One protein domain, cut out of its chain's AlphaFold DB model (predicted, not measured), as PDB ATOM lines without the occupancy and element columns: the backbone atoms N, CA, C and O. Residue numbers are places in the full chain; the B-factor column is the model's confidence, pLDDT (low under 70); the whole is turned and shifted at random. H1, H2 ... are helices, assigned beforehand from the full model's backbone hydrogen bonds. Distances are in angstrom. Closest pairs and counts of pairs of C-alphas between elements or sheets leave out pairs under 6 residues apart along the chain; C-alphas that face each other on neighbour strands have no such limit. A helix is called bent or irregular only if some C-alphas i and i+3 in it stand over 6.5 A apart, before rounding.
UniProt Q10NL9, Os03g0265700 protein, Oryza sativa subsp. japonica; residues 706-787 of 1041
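Overview. This is residues 706 to 787 of the 1041 residues of the protein "Os03g0265700 protein" of Oryza sativa subsp. japonica (UniProt Q10NL9). A long helical hairpin, H1 and H2, is joined at its H2 arm by a shorter helix, H3, crossing H2 steeply. Residues 725 to 731 stick out at the end of H1. The 82 printed residues hold three named helices in the order H1, H2, H3, all helix in class; the whole is compact, radius of gyration of the C-alphas 13.0 A, spans 39 by 29 by 18 A.

Arrangement. Start with H1, residues 706 to 730; its residues 709 to 716 alone touch H2, residues 736 to 754, closest at C-alphas of Val 709 and Phe 752, 6.5 A, at a shallow tilt of 20 degrees, opposite ways. Look next at H3, residues 769 to 781: its residues 774 to 778 alone touch H2, closest at C-alphas of Tyr 743 and Ile 775, 6.0 A, at a steep tilt of 61 degrees. H1 and H3 are close but not clearly touching. Every O i to N i+4 pair is within hydrogen-bond range in H1 and H2, 7 of 9 in H3.

Along the chain. Find C-alpha 706 at (6.900, 88.859, 144.421); H1 runs 36.5 A. H2 runs 26.6 A, and H3 19.8 A to C-alpha 781 at (39.584, 96.264, 150.624). H3 is only just irregular: C-alphas 770 and 773 are 6.9 A apart.

Size, cuts and confidence. The printed part has no cut; the link from H2 to H3 is long. Residues 786 to 787 are under 70 in pLDDT.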
ATOM      1  N   MET A 706       5.980  89.819 145.044       93.06
ATOM      2  CA  MET A 706       6.900  88.859 144.421       93.06
ATOM      3  C   MET A 706       7.488  89.415 143.123       93.06
ATOM      4  O   MET A 706       8.702  89.379 142.929       93.06
ATOM      5  N   LEU A 707       6.640  89.993 142.264       93.57
ATOM      6  CA  LEU A 707       7.078  90.683 141.050       93.57
ATOM      7  C   LEU A 707       7.986  91.859 141.388       93.57
ATOM      8  O   LEU A 707       9.034  91.993 140.772       93.57
ATOM      9  N   LYS A 708       7.658  92.633 142.429       93.72
ATOM     10  CA  LYS A 708       8.487  93.759 142.865       93.72
ATOM     11  C   LYS A 708       9.918  93.341 143.216       93.72
ATOM     12  O   LYS A 708      10.850  94.061 142.879       93.72
ATOM     13  N   VAL A 709      10.122  92.194 143.873       93.60
ATOM     14  CA  VAL A 709      11.485  91.699 144.151       93.60
ATOM     15  C   VAL A 709      12.221  91.326 142.866       93.60
ATOM     16  O   VAL A 709      13.390  91.679 142.719       93.60
ATOM     17  N   LEU A 710      11.546  90.669 141.921       94.01
ATOM     18  CA  LEU A 710      12.135  90.342 140.619       94.01
ATOM     19  C   LEU A 710      12.447  91.608 139.800       94.01
ATOM     20  O   LEU A 710      13.517  91.691 139.201       94.01
ATOM     21  N   ASP A 711      11.570  92.612 139.830       94.29
ATOM     22  CA  ASP A 711      11.764  93.908 139.173       94.29
ATOM     23  C   ASP A 711      12.976  94.653 139.746       94.29
ATOM     24  O   ASP A 711      13.807  95.156 138.993       94.29
ATOM     25  N   GLU A 712      13.115  94.706 141.075       94.54
ATOM     26  CA  GLU A 712      14.274  95.323 141.735       94.54
ATOM     27  C   GLU A 712      15.577  94.591 141.375       94.54
ATOM     28  O   GLU A 712      16.600  95.238 141.138       94.54
ATOM     29  N   MET A 713      15.546  93.257 141.268       92.41
ATOM     30  CA  MET A 713      16.695  92.476 140.805       92.41
ATOM     31  C   MET A 713      17.073  92.817 139.359       92.41
ATOM     32  O   MET A 713      18.233  93.144 139.102       92.41
ATOM     33  N   TYR A 714      16.123  92.773 138.419       92.57
ATOM     34  CA  TYR A 714      16.396  93.074 137.010       92.57
ATOM     35  C   TYR A 714      16.832  94.526 136.806       92.57
ATOM     36  O   TYR A 714      17.811  94.786 136.110       92.57
ATOM     37  N   ARG A 715      16.186  95.479 137.484       93.97
ATOM     38  CA  ARG A 715      16.566  96.894 137.431       93.97
ATOM     39  C   ARG A 715      17.996  97.117 137.914       93.97
ATOM     40  O   ARG A 715      18.751  97.845 137.275       93.97
ATOM     41  N   ALA A 716      18.384  96.483 139.019       93.14
ATOM     42  CA  ALA A 716      19.736  96.608 139.547       93.14
ATOM     43  C   ALA A 716      20.788  95.943 138.638       93.14
ATOM     44  O   ALA A 716      21.902  96.454 138.514       93.14
ATOM     45  N   GLN A 717      20.437  94.840 137.969       91.11
ATOM     46  CA  GLN A 717      21.285  94.211 136.949       91.11
ATOM     47  C   GLN A 717      21.478  95.121 135.726       91.11
ATOM     48  O   GLN A 717      22.606  95.278 135.252       91.11
ATOM     49  N   ASP A 718      20.412  95.765 135.246       90.15
ATOM     50  CA  ASP A 718      20.461  96.707 134.122       90.15
ATOM     51  C   ASP A 718      21.271  97.966 134.454       90.15
ATOM     52  O   ASP A 718      22.073  98.434 133.634       90.15
ATOM     53  N   ASP A 719      21.088  98.501 135.663       93.52
ATOM     54  CA  ASP A 719      21.859  99.629 136.177       93.52
ATOM     55  C   ASP A 719      23.354  99.274 136.242       93.52
ATOM     56  O   ASP A 719      24.174 100.000 135.677       93.52
ATOM     57  N   LEU A 720      23.711  98.106 136.789       92.09
ATOM     58  CA  LEU A 720      25.092  97.618 136.800       92.09
ATOM     59  C   LEU A 720      25.656  97.435 135.382       92.09
ATOM     60  O   LEU A 720      26.788  97.831 135.103       92.09
ATOM     61  N   ALA A 721      24.892  96.850 134.458       89.03
ATOM     62  CA  ALA A 721      25.333  96.653 133.079       89.03
ATOM     63  C   ALA A 721      25.553  97.984 132.340       89.03
ATOM     64  O   ALA A 721      26.399  98.083 131.445       89.03
ATOM     65  N   ARG A 722      24.784  99.026 132.671       91.74
ATOM     66  CA  ARG A 722      25.000 100.386 132.166       91.74
ATOM     67  C   ARG A 722      26.264 101.003 132.768       91.74
ATOM     68  O   ARG A 722      27.068 101.537 132.005       91.74
ATOM     69  N   ASP A 723      26.464 100.866 134.073       92.17
ATOM     70  CA  ASP A 723      27.613 101.431 134.785       92.17
ATOM     71  C   ASP A 723      28.931 100.776 134.326       92.17
ATOM     72  O   ASP A 723      29.884 101.480 133.990       92.17
ATOM     73  N   ILE A 724      28.965  99.445 134.158       90.35
ATOM     74  CA  ILE A 724      30.113  98.724 133.572       90.35
ATOM     75  C   ILE A 724      30.453  99.275 132.184       90.35
ATOM     76  O   ILE A 724      31.603  99.615 131.918       90.35
ATOM     77  N   ARG A 725      29.455  99.428 131.302       90.54
ATOM     78  CA  ARG A 725      29.676  99.978 129.953       90.54
ATOM     79  C   ARG A 725      30.208 101.408 129.989       90.54
ATOM     80  O   ARG A 725      31.013 101.782 129.139       90.54
ATOM     81  N   GLN A 726      29.755 102.220 130.939       91.86
ATOM     82  CA  GLN A 726      30.238 103.585 131.105       91.86
ATOM     83  C   GLN A 726      31.705 103.613 131.557       91.86
ATOM     84  O   GLN A 726      32.485 104.361 130.966       91.86
ATOM     85  N   HIS A 727      32.085 102.772 132.524       91.44
ATOM     86  CA  HIS A 727      33.474 102.608 132.968       91.44
ATOM     87  C   HIS A 727      34.386 102.066 131.860       91.44
ATOM     88  O   HIS A 727      35.488 102.580 131.668       91.44
ATOM     89  N   ASP A 728      33.919 101.091 131.078       89.11
ATOM     90  CA  ASP A 728      34.678 100.539 129.951       89.11
ATOM     91  C   ASP A 728      34.914 101.592 128.856       89.11
ATOM     92  O   ASP A 728      36.025 101.723 128.332       89.11
ATOM     93  N   ASN A 729      33.892 102.396 128.539       92.01
ATOM     94  CA  ASN A 729      33.994 103.475 127.553       92.01
ATOM     95  C   ASN A 729      34.887 104.633 128.032       92.01
ATOM     96  O   ASN A 729      35.601 105.230 127.223       92.01
ATOM     97  N   SER A 730      34.854 104.962 129.329       91.53
ATOM     98  CA  SER A 730      35.679 106.026 129.919       91.53
ATOM     99  C   SER A 730      37.092 105.563 130.294       91.53
ATOM    100  O   SER A 730      37.963 106.407 130.513       91.53
ATOM    101  N   LYS A 731      37.333 104.243 130.345       87.91
ATOM    102  CA  LYS A 731      38.550 103.597 130.869       87.91
ATOM    103  C   LYS A 731      38.894 104.036 132.297       87.91
ATOM    104  O   LYS A 731      40.071 104.142 132.644       87.91
ATOM    105  N   GLN A 732      37.880 104.332 133.105       87.23
ATOM    106  CA  GLN A 732      38.047 104.723 134.504       87.23
ATOM    107  C   GLN A 732      37.933 103.501 135.413       87.23
ATOM    108  O   GLN A 732      37.036 102.675 135.249       87.23
ATOM    109  N   GLU A 733      38.829 103.397 136.393       85.93
ATOM    110  CA  GLU A 733      38.695 102.406 137.461       85.93
ATOM    111  C   GLU A 733      37.519 102.756 138.382       85.93
ATOM    112  O   GLU A 733      37.149 103.922 138.521       85.93
ATOM    113  N   TRP A 734      36.945 101.735 139.016       90.83
ATOM    114  CA  TRP A 734      35.857 101.887 139.979       90.83
ATOM    115  C   TRP A 734      36.364 102.558 141.256       90.83
ATOM    116  O   TRP A 734      37.313 102.069 141.887       90.83
ATOM    117  N   ASN A 735      35.729 103.661 141.651       91.95
ATOM    118  CA  ASN A 735      36.051 104.318 142.912       91.95
ATOM    119  C   ASN A 735      35.407 103.582 144.104       91.95
ATOM    120  O   ASN A 735      34.525 102.736 143.947       91.95
ATOM    121  N   ASP A 736      35.898 103.848 145.317       91.34
ATOM    122  CA  ASP A 736      35.444 103.108 146.502       91.34
ATOM    123  C   ASP A 736      33.984 103.423 146.878       91.34
ATOM    124  O   ASP A 736      33.276 102.538 147.350       91.34
ATOM    125  N   ASP A 737      33.502 104.638 146.591       92.42
ATOM    126  CA  ASP A 737      32.113 105.052 146.841       92.42
ATOM    127  C   ASP A 737      31.117 104.349 145.895       92.42
ATOM    128  O   ASP A 737      30.044 103.914 146.319       92.42
ATOM    129  N   GLU A 738      31.481 104.178 144.621       93.17
ATOM    130  CA  GLU A 738      30.750 103.395 143.617       93.17
ATOM    131  C   GLU A 738      30.692 101.924 144.023       93.17
ATOM    132  O   GLU A 738      29.617 101.317 144.013       93.17
ATOM    133  N   LEU A 739      31.832 101.357 144.438       93.12
ATOM    134  CA  LEU A 739      31.910  99.980 144.924       93.12
ATOM    135  C   LEU A 739      31.085  99.774 146.200       93.12
ATOM    136  O   LEU A 739      30.395  98.762 146.317       93.12
ATOM    137  N   LYS A 740      31.100 100.738 147.126       93.18
ATOM    138  CA  LYS A 740      30.270 100.715 148.332       93.18
ATOM    139  C   LYS A 740      28.785 100.722 147.990       93.18
ATOM    140  O   LYS A 740      28.046  99.877 148.484       93.18
ATOM    141  N   LYS A 741      28.346 101.629 147.111       94.20
ATOM    142  CA  LYS A 741      26.948 101.698 146.660       94.20
ATOM    143  C   LYS A 741      26.512 100.391 145.989       94.20
ATOM    144  O   LYS A 741      25.403  99.908 146.231       94.20
ATOM    145  N   LEU A 742      27.382  99.803 145.167       94.04
ATOM    146  CA  LEU A 742      27.143  98.505 144.537       94.04
ATOM    147  C   LEU A 742      27.001  97.389 145.583       94.04
ATOM    148  O   LEU A 742      26.077  96.582 145.499       94.04
ATOM    149  N   TYR A 743      27.881  97.369 146.586       93.37
ATOM    150  CA  TYR A 743      27.850  96.408 147.687       93.37
ATOM    151  C   TYR A 743      26.586  96.539 148.552       93.37
ATOM    152  O   TYR A 743      25.932  95.543 148.844       93.37
ATOM    153  N   GLU A 744      26.186  97.756 148.918       94.20
ATOM    154  CA  GLU A 744      24.950  98.009 149.673       94.20
ATOM    155  C   GLU A 744      23.705  97.590 148.877       94.20
ATOM    156  O   GLU A 744      22.774  97.007 149.435       94.20
ATOM    157  N   THR A 745      23.704  97.823 147.561       94.39
ATOM    158  CA  THR A 745      22.634  97.350 146.669       94.39
ATOM    159  C   THR A 745      22.592  95.821 146.632       94.39
ATOM    160  O   THR A 745      21.516  95.233 146.711       94.39
ATOM    161  N   HIS A 746      23.755  95.167 146.561       93.82
ATOM    162  CA  HIS A 746      23.867  93.712 146.604       93.82
ATOM    163  C   HIS A 746      23.289  93.120 147.897       93.82
ATOM    164  O   HIS A 746      22.446  92.228 147.827       93.82
ATOM    165  N   GLU A 747      23.698  93.630 149.061       93.14
ATOM    166  CA  GLU A 747      23.212  93.147 150.361       93.14
ATOM    167  C   GLU A 747      21.713  93.415 150.546       93.14
ATOM    168  O   GLU A 747      20.977  92.523 150.961       93.14
ATOM    169  N   ARG A 748      21.220  94.589 150.130       94.60
ATOM    170  CA  ARG A 748      19.782  94.896 150.152       94.60
ATOM    171  C   ARG A 748      18.964  93.908 149.316       94.60
ATOM    172  O   ARG A 748      17.885  93.495 149.736       94.60
ATOM    173  N   LEU A 749      19.450  93.538 148.129       94.08
ATOM    174  CA  LEU A 749      18.780  92.543 147.289       94.08
ATOM    175  C   LEU A 749      18.837  91.145 147.911       94.08
ATOM    176  O   LEU A 749      17.862  90.405 147.802       94.08
ATOM    177  N   LEU A 750      19.940  90.782 148.576       92.42
ATOM    178  CA  LEU A 750      20.014  89.533 149.340       92.42
ATOM    179  C   LEU A 750      18.947  89.487 150.434       92.42
ATOM    180  O   LEU A 750      18.291  88.458 150.588       92.42
ATOM    181  N   ASP A 751      18.735  90.590 151.148       91.24
ATOM    182  CA  ASP A 751      17.720  90.669 152.198       91.24
ATOM    183  C   ASP A 751      16.308  90.536 151.612       91.24
ATOM    184  O   ASP A 751      15.517  89.735 152.102       91.24
ATOM    185  N   PHE A 752      16.010  91.231 150.508       91.96
ATOM    186  CA  PHE A 752      14.719  91.115 149.813       91.96
ATOM    187  C   PHE A 752      14.423  89.701 149.326       91.96
ATOM    188  O   PHE A 752      13.303  89.218 149.468       91.96
ATOM    189  N   VAL A 753      15.423  89.031 148.762       92.06
ATOM    190  CA  VAL A 753      15.292  87.658 148.282       92.06
ATOM    191  C   VAL A 753      15.089  86.674 149.444       92.06
ATOM    192  O   VAL A 753      14.271  85.756 149.342       92.06
ATOM    193  N   SER A 754      15.788  86.895 150.561       90.20
ATOM    194  CA  SER A 754      15.731  86.034 151.752       90.20
ATOM    195  C   SER A 754      14.366  86.053 152.450       90.20
ATOM    196  O   SER A 754      14.050  85.114 153.173       90.20
ATOM    197  N   LEU A 755      13.527  87.069 152.197       89.36
ATOM    198  CA  LEU A 755      12.140  87.110 152.681       89.36
ATOM    199  C   LEU A 755      11.266  85.992 152.095       89.36
ATOM    200  O   LEU A 755      10.272  85.613 152.707       89.36
ATOM    201  N   PHE A 756      11.604  85.492 150.904       89.02
ATOM    202  CA  PHE A 756      10.784  84.513 150.188       89.02
ATOM    203  C   PHE A 756      11.330  83.097 150.296       89.02
ATOM    204  O   PHE A 756      10.550  82.152 150.366       89.02
ATOM    205  N   CYS A 757      12.653  82.930 150.278       90.03
ATOM    206  CA  CYS A 757      13.266  81.612 150.373       90.03
ATOM    207  C   CYS A 757      14.740  81.688 150.781       90.03
ATOM    208  O   CYS A 757      15.415  82.702 150.608       90.03
ATOM    209  N   PHE A 758      15.271  80.565 151.266       87.08
ATOM    210  CA  PHE A 758      16.697  80.452 151.556       87.08
ATOM    211  C   PHE A 758      17.554  80.539 150.281       87.08
ATOM    212  O   PHE A 758      17.331  79.786 149.322       87.08
ATOM    213  N   VAL A 759      18.587  81.388 150.327       87.24
ATOM    214  CA  VAL A 759      19.688  81.459 149.357       87.24
ATOM    215  C   VAL A 759      21.041  81.553 150.080       87.24
ATOM    216  O   VAL A 759      21.171  82.276 151.070       87.24
ATOM    217  N   PRO A 760      22.092  80.854 149.614       86.35
ATOM    218  CA  PRO A 760      23.407  80.934 150.241       86.35
ATOM    219  C   PRO A 760      24.053  82.300 149.963       86.35
ATOM    220  O   PRO A 760      24.624  82.495 148.891       86.35
ATOM    221  N   ARG A 761      24.037  83.224 150.937       85.68
ATOM    222  CA  ARG A 761      24.576  84.601 150.798       85.68
ATOM    223  C   ARG A 761      26.013  84.676 150.261       85.68
ATOM    224  O   ARG A 761      26.381  85.635 149.598       85.68
ATOM    225  N   ALA A 762      26.831  83.654 150.521       83.59
ATOM    226  CA  ALA A 762      28.211  83.594 150.036       83.59
ATOM    227  C   ALA A 762      28.337  83.283 148.531       83.59
ATOM    228  O   ALA A 762      29.361  83.611 147.938       83.59
ATOM    229  N   LYS A 763      27.338  82.627 147.925       85.31
ATOM    230  CA  LYS A 763      27.361  82.191 146.515       85.31
ATOM    231  C   LYS A 763      26.327  82.909 145.652       85.31
ATOM    232  O   LYS A 763      26.561  83.102 144.465       85.31
ATOM    233  N   TYR A 764      25.177  83.261 146.221       90.30
ATOM    234  CA  TYR A 764      24.068  83.853 145.486       90.30
ATOM    235  C   TYR A 764      24.383  85.298 145.089       90.30
ATOM    236  O   TYR A 764      24.677  86.135 145.937       90.30
ATOM    237  N   LEU A 765      24.307  85.591 143.788       90.56
ATOM    238  CA  LEU A 765      24.594  86.911 143.230       90.56
ATOM    239  C   LEU A 765      23.320  87.517 142.617       90.56
ATOM    240  O   LEU A 765      23.079  87.315 141.427       90.56
ATOM    241  N   PRO A 766      22.505  88.279 143.375       91.25
ATOM    242  CA  PRO A 766      21.290  88.901 142.844       91.25
ATOM    243  C   PRO A 766      21.575  89.915 141.727       91.25
ATOM    244  O   PRO A 766      20.763  90.070 140.822       91.25
ATOM    245  N   LEU A 767      22.750  90.550 141.747       90.03
ATOM    246  CA  LEU A 767      23.245  91.440 140.687       90.03
ATOM    247  C   LEU A 767      23.835  90.691 139.474       90.03
ATOM    248  O   LEU A 767      24.304  91.319 138.527       90.03
ATOM    249  N   GLY A 768      23.822  89.359 139.495       86.20
ATOM    250  CA  GLY A 768      24.339  88.505 138.433       86.20
ATOM    251  C   GLY A 768      25.849  88.216 138.515       86.20
ATOM    252  O   GLY A 768      26.577  88.817 139.303       86.20
ATOM    253  N   PRO A 769      26.368  87.283 137.693       84.62
ATOM    254  CA  PRO A 769      27.764  86.830 137.767       84.62
ATOM    255  C   PRO A 769      28.810  87.917 137.480       84.62
ATOM    256  O   PRO A 769      29.941  87.841 137.961       84.62
ATOM    257  N   THR A 770      28.453  88.939 136.700       85.19
ATOM    258  CA  THR A 770      29.339  90.065 136.360       85.19
ATOM    259  C   THR A 770      29.702  90.911 137.579       85.19
ATOM    260  O   THR A 770      30.793  91.482 137.610       85.19
ATOM    261  N   SER A 771      28.849  90.948 138.610       89.59
ATOM    262  CA  SER A 771      29.101  91.713 139.833       89.59
ATOM    263  C   SER A 771      30.155  91.075 140.742       89.59
ATOM    264  O   SER A 771      30.726  91.777 141.573       89.59
ATOM    265  N   ALA A 772      30.430  89.769 140.602       89.14
ATOM    266  CA  ALA A 772      31.273  88.997 141.522       89.14
ATOM    267  C   ALA A 772      32.636  89.662 141.771       89.14
ATOM    268  O   ALA A 772      33.006  89.934 142.909       89.14
ATOM    269  N   LYS A 773      33.340  90.022 140.687       88.96
ATOM    270  CA  LYS A 773      34.668  90.648 140.764       88.96
ATOM    271  C   LYS A 773      34.638  91.994 141.489       88.96
ATOM    272  O   LYS A 773      35.550  92.287 142.250       88.96
ATOM    273  N   LEU A 774      33.611  92.810 141.249       91.95
ATOM    274  CA  LEU A 774      33.487  94.140 141.853       91.95
ATOM    275  C   LEU A 774      33.169  94.039 143.350       91.95
ATOM    276  O   LEU A 774      33.774  94.736 144.161       91.95
ATOM    277  N   ILE A 775      32.280  93.114 143.717       90.94
ATOM    278  CA  ILE A 775      31.939  92.821 145.112       90.94
ATOM    279  C   ILE A 775      33.170  92.312 145.868       90.94
ATOM    280  O   ILE A 775      33.441  92.778 146.973       90.94
ATOM    281  N   ASP A 776      33.947  91.408 145.270       90.07
ATOM    282  CA  ASP A 776      35.158  90.869 145.892       90.07
ATOM    283  C   ASP A 776      36.243  91.936 146.073       90.07
ATOM    284  O   ASP A 776      36.924  91.945 147.098       90.07
ATOM    285  N   ILE A 777      36.397  92.875 145.128       90.79
ATOM    286  CA  ILE A 777      37.315  94.016 145.289       90.79
ATOM    287  C   ILE A 777      36.938  94.820 146.537       90.79
ATOM    288  O   ILE A 777      37.811  95.110 147.356       90.79
ATOM    289  N   TYR A 778      35.655  95.143 146.712       92.19
ATOM    290  CA  TYR A 778      35.186  95.875 147.887       92.19
ATOM    291  C   TYR A 778      35.373  95.067 149.180       92.19
ATOM    292  O   TYR A 778      35.976  95.557 150.136       92.19
ATOM    293  N   ARG A 779      34.939  93.799 149.200       88.83
ATOM    294  CA  ARG A 779      35.083  92.909 150.367       88.83
ATOM    295  C   ARG A 779      36.535  92.777 150.817       88.83
ATOM    296  O   ARG A 779      36.801  92.865 152.011       88.83
ATOM    297  N   ASN A 780      37.466  92.617 149.877       89.52
ATOM    298  CA  ASN A 780      38.893  92.488 150.174       89.52
ATOM    299  C   ASN A 780      39.508  93.796 150.688       89.52
ATOM    300  O   ASN A 780      40.320  93.761 151.607       89.52
ATOM    301  N   ARG A 781      39.114  94.953 150.136       91.48
ATOM    302  CA  ARG A 781      39.584  96.264 150.624       91.48
ATOM    303  C   ARG A 781      39.125  96.551 152.055       91.48
ATOM    304  O   ARG A 781      39.874  97.155 152.817       91.48
ATOM    305  N   HIS A 782      37.930  96.084 152.416       89.26
ATOM    306  CA  HIS A 782      37.291  96.349 153.711       89.26
ATOM    307  C   HIS A 782      37.313  95.156 154.686       89.26
ATOM    308  O   HIS A 782      36.721  95.237 155.758       89.26
ATOM    309  N   ASN A 783      38.006  94.057 154.355       83.38
ATOM    310  CA  ASN A 783      38.100  92.823 155.156       83.38
ATOM    311  C   ASN A 783      36.739  92.233 155.597       83.38
ATOM    312  O   ASN A 783      36.588  91.742 156.718       83.38
ATOM    313  N   ILE A 784      35.737  92.264 154.718       82.12
ATOM    314  CA  ILE A 784      34.390  91.762 155.022       82.12
ATOM    315  C   ILE A 784      34.339  90.245 154.785       82.12
ATOM    316  O   ILE A 784      34.453  89.779 153.651       82.12
ATOM    317  N   SER A 785      34.141  89.465 155.852       71.79
ATOM    318  CA  SER A 785      33.992  88.002 155.774       71.79
ATOM    319  C   SER A 785      32.553  87.590 155.450       71.79
ATOM    320  O   SER A 785      31.611  88.064 156.080       71.79
ATOM    321  N   THR A 786      32.374  86.645 154.520       62.99
ATOM    322  CA  THR A 786      31.055  86.098 154.133       62.99
ATOM    323  C   THR A 786      30.443  85.161 155.180       62.99
ATOM    324  O   THR A 786      29.245  84.885 155.135       62.99
ATOM    325  N   SER A 787      31.242  84.653 156.125       53.19
ATOM    326  CA  SER A 787      30.824  83.653 157.117       53.19
ATOM    327  C   SER A 787      29.944  84.207 158.242       53.19
ATOM    328  O   SER A 787      29.338  83.428 158.972       53.19
TER     329      SER A 787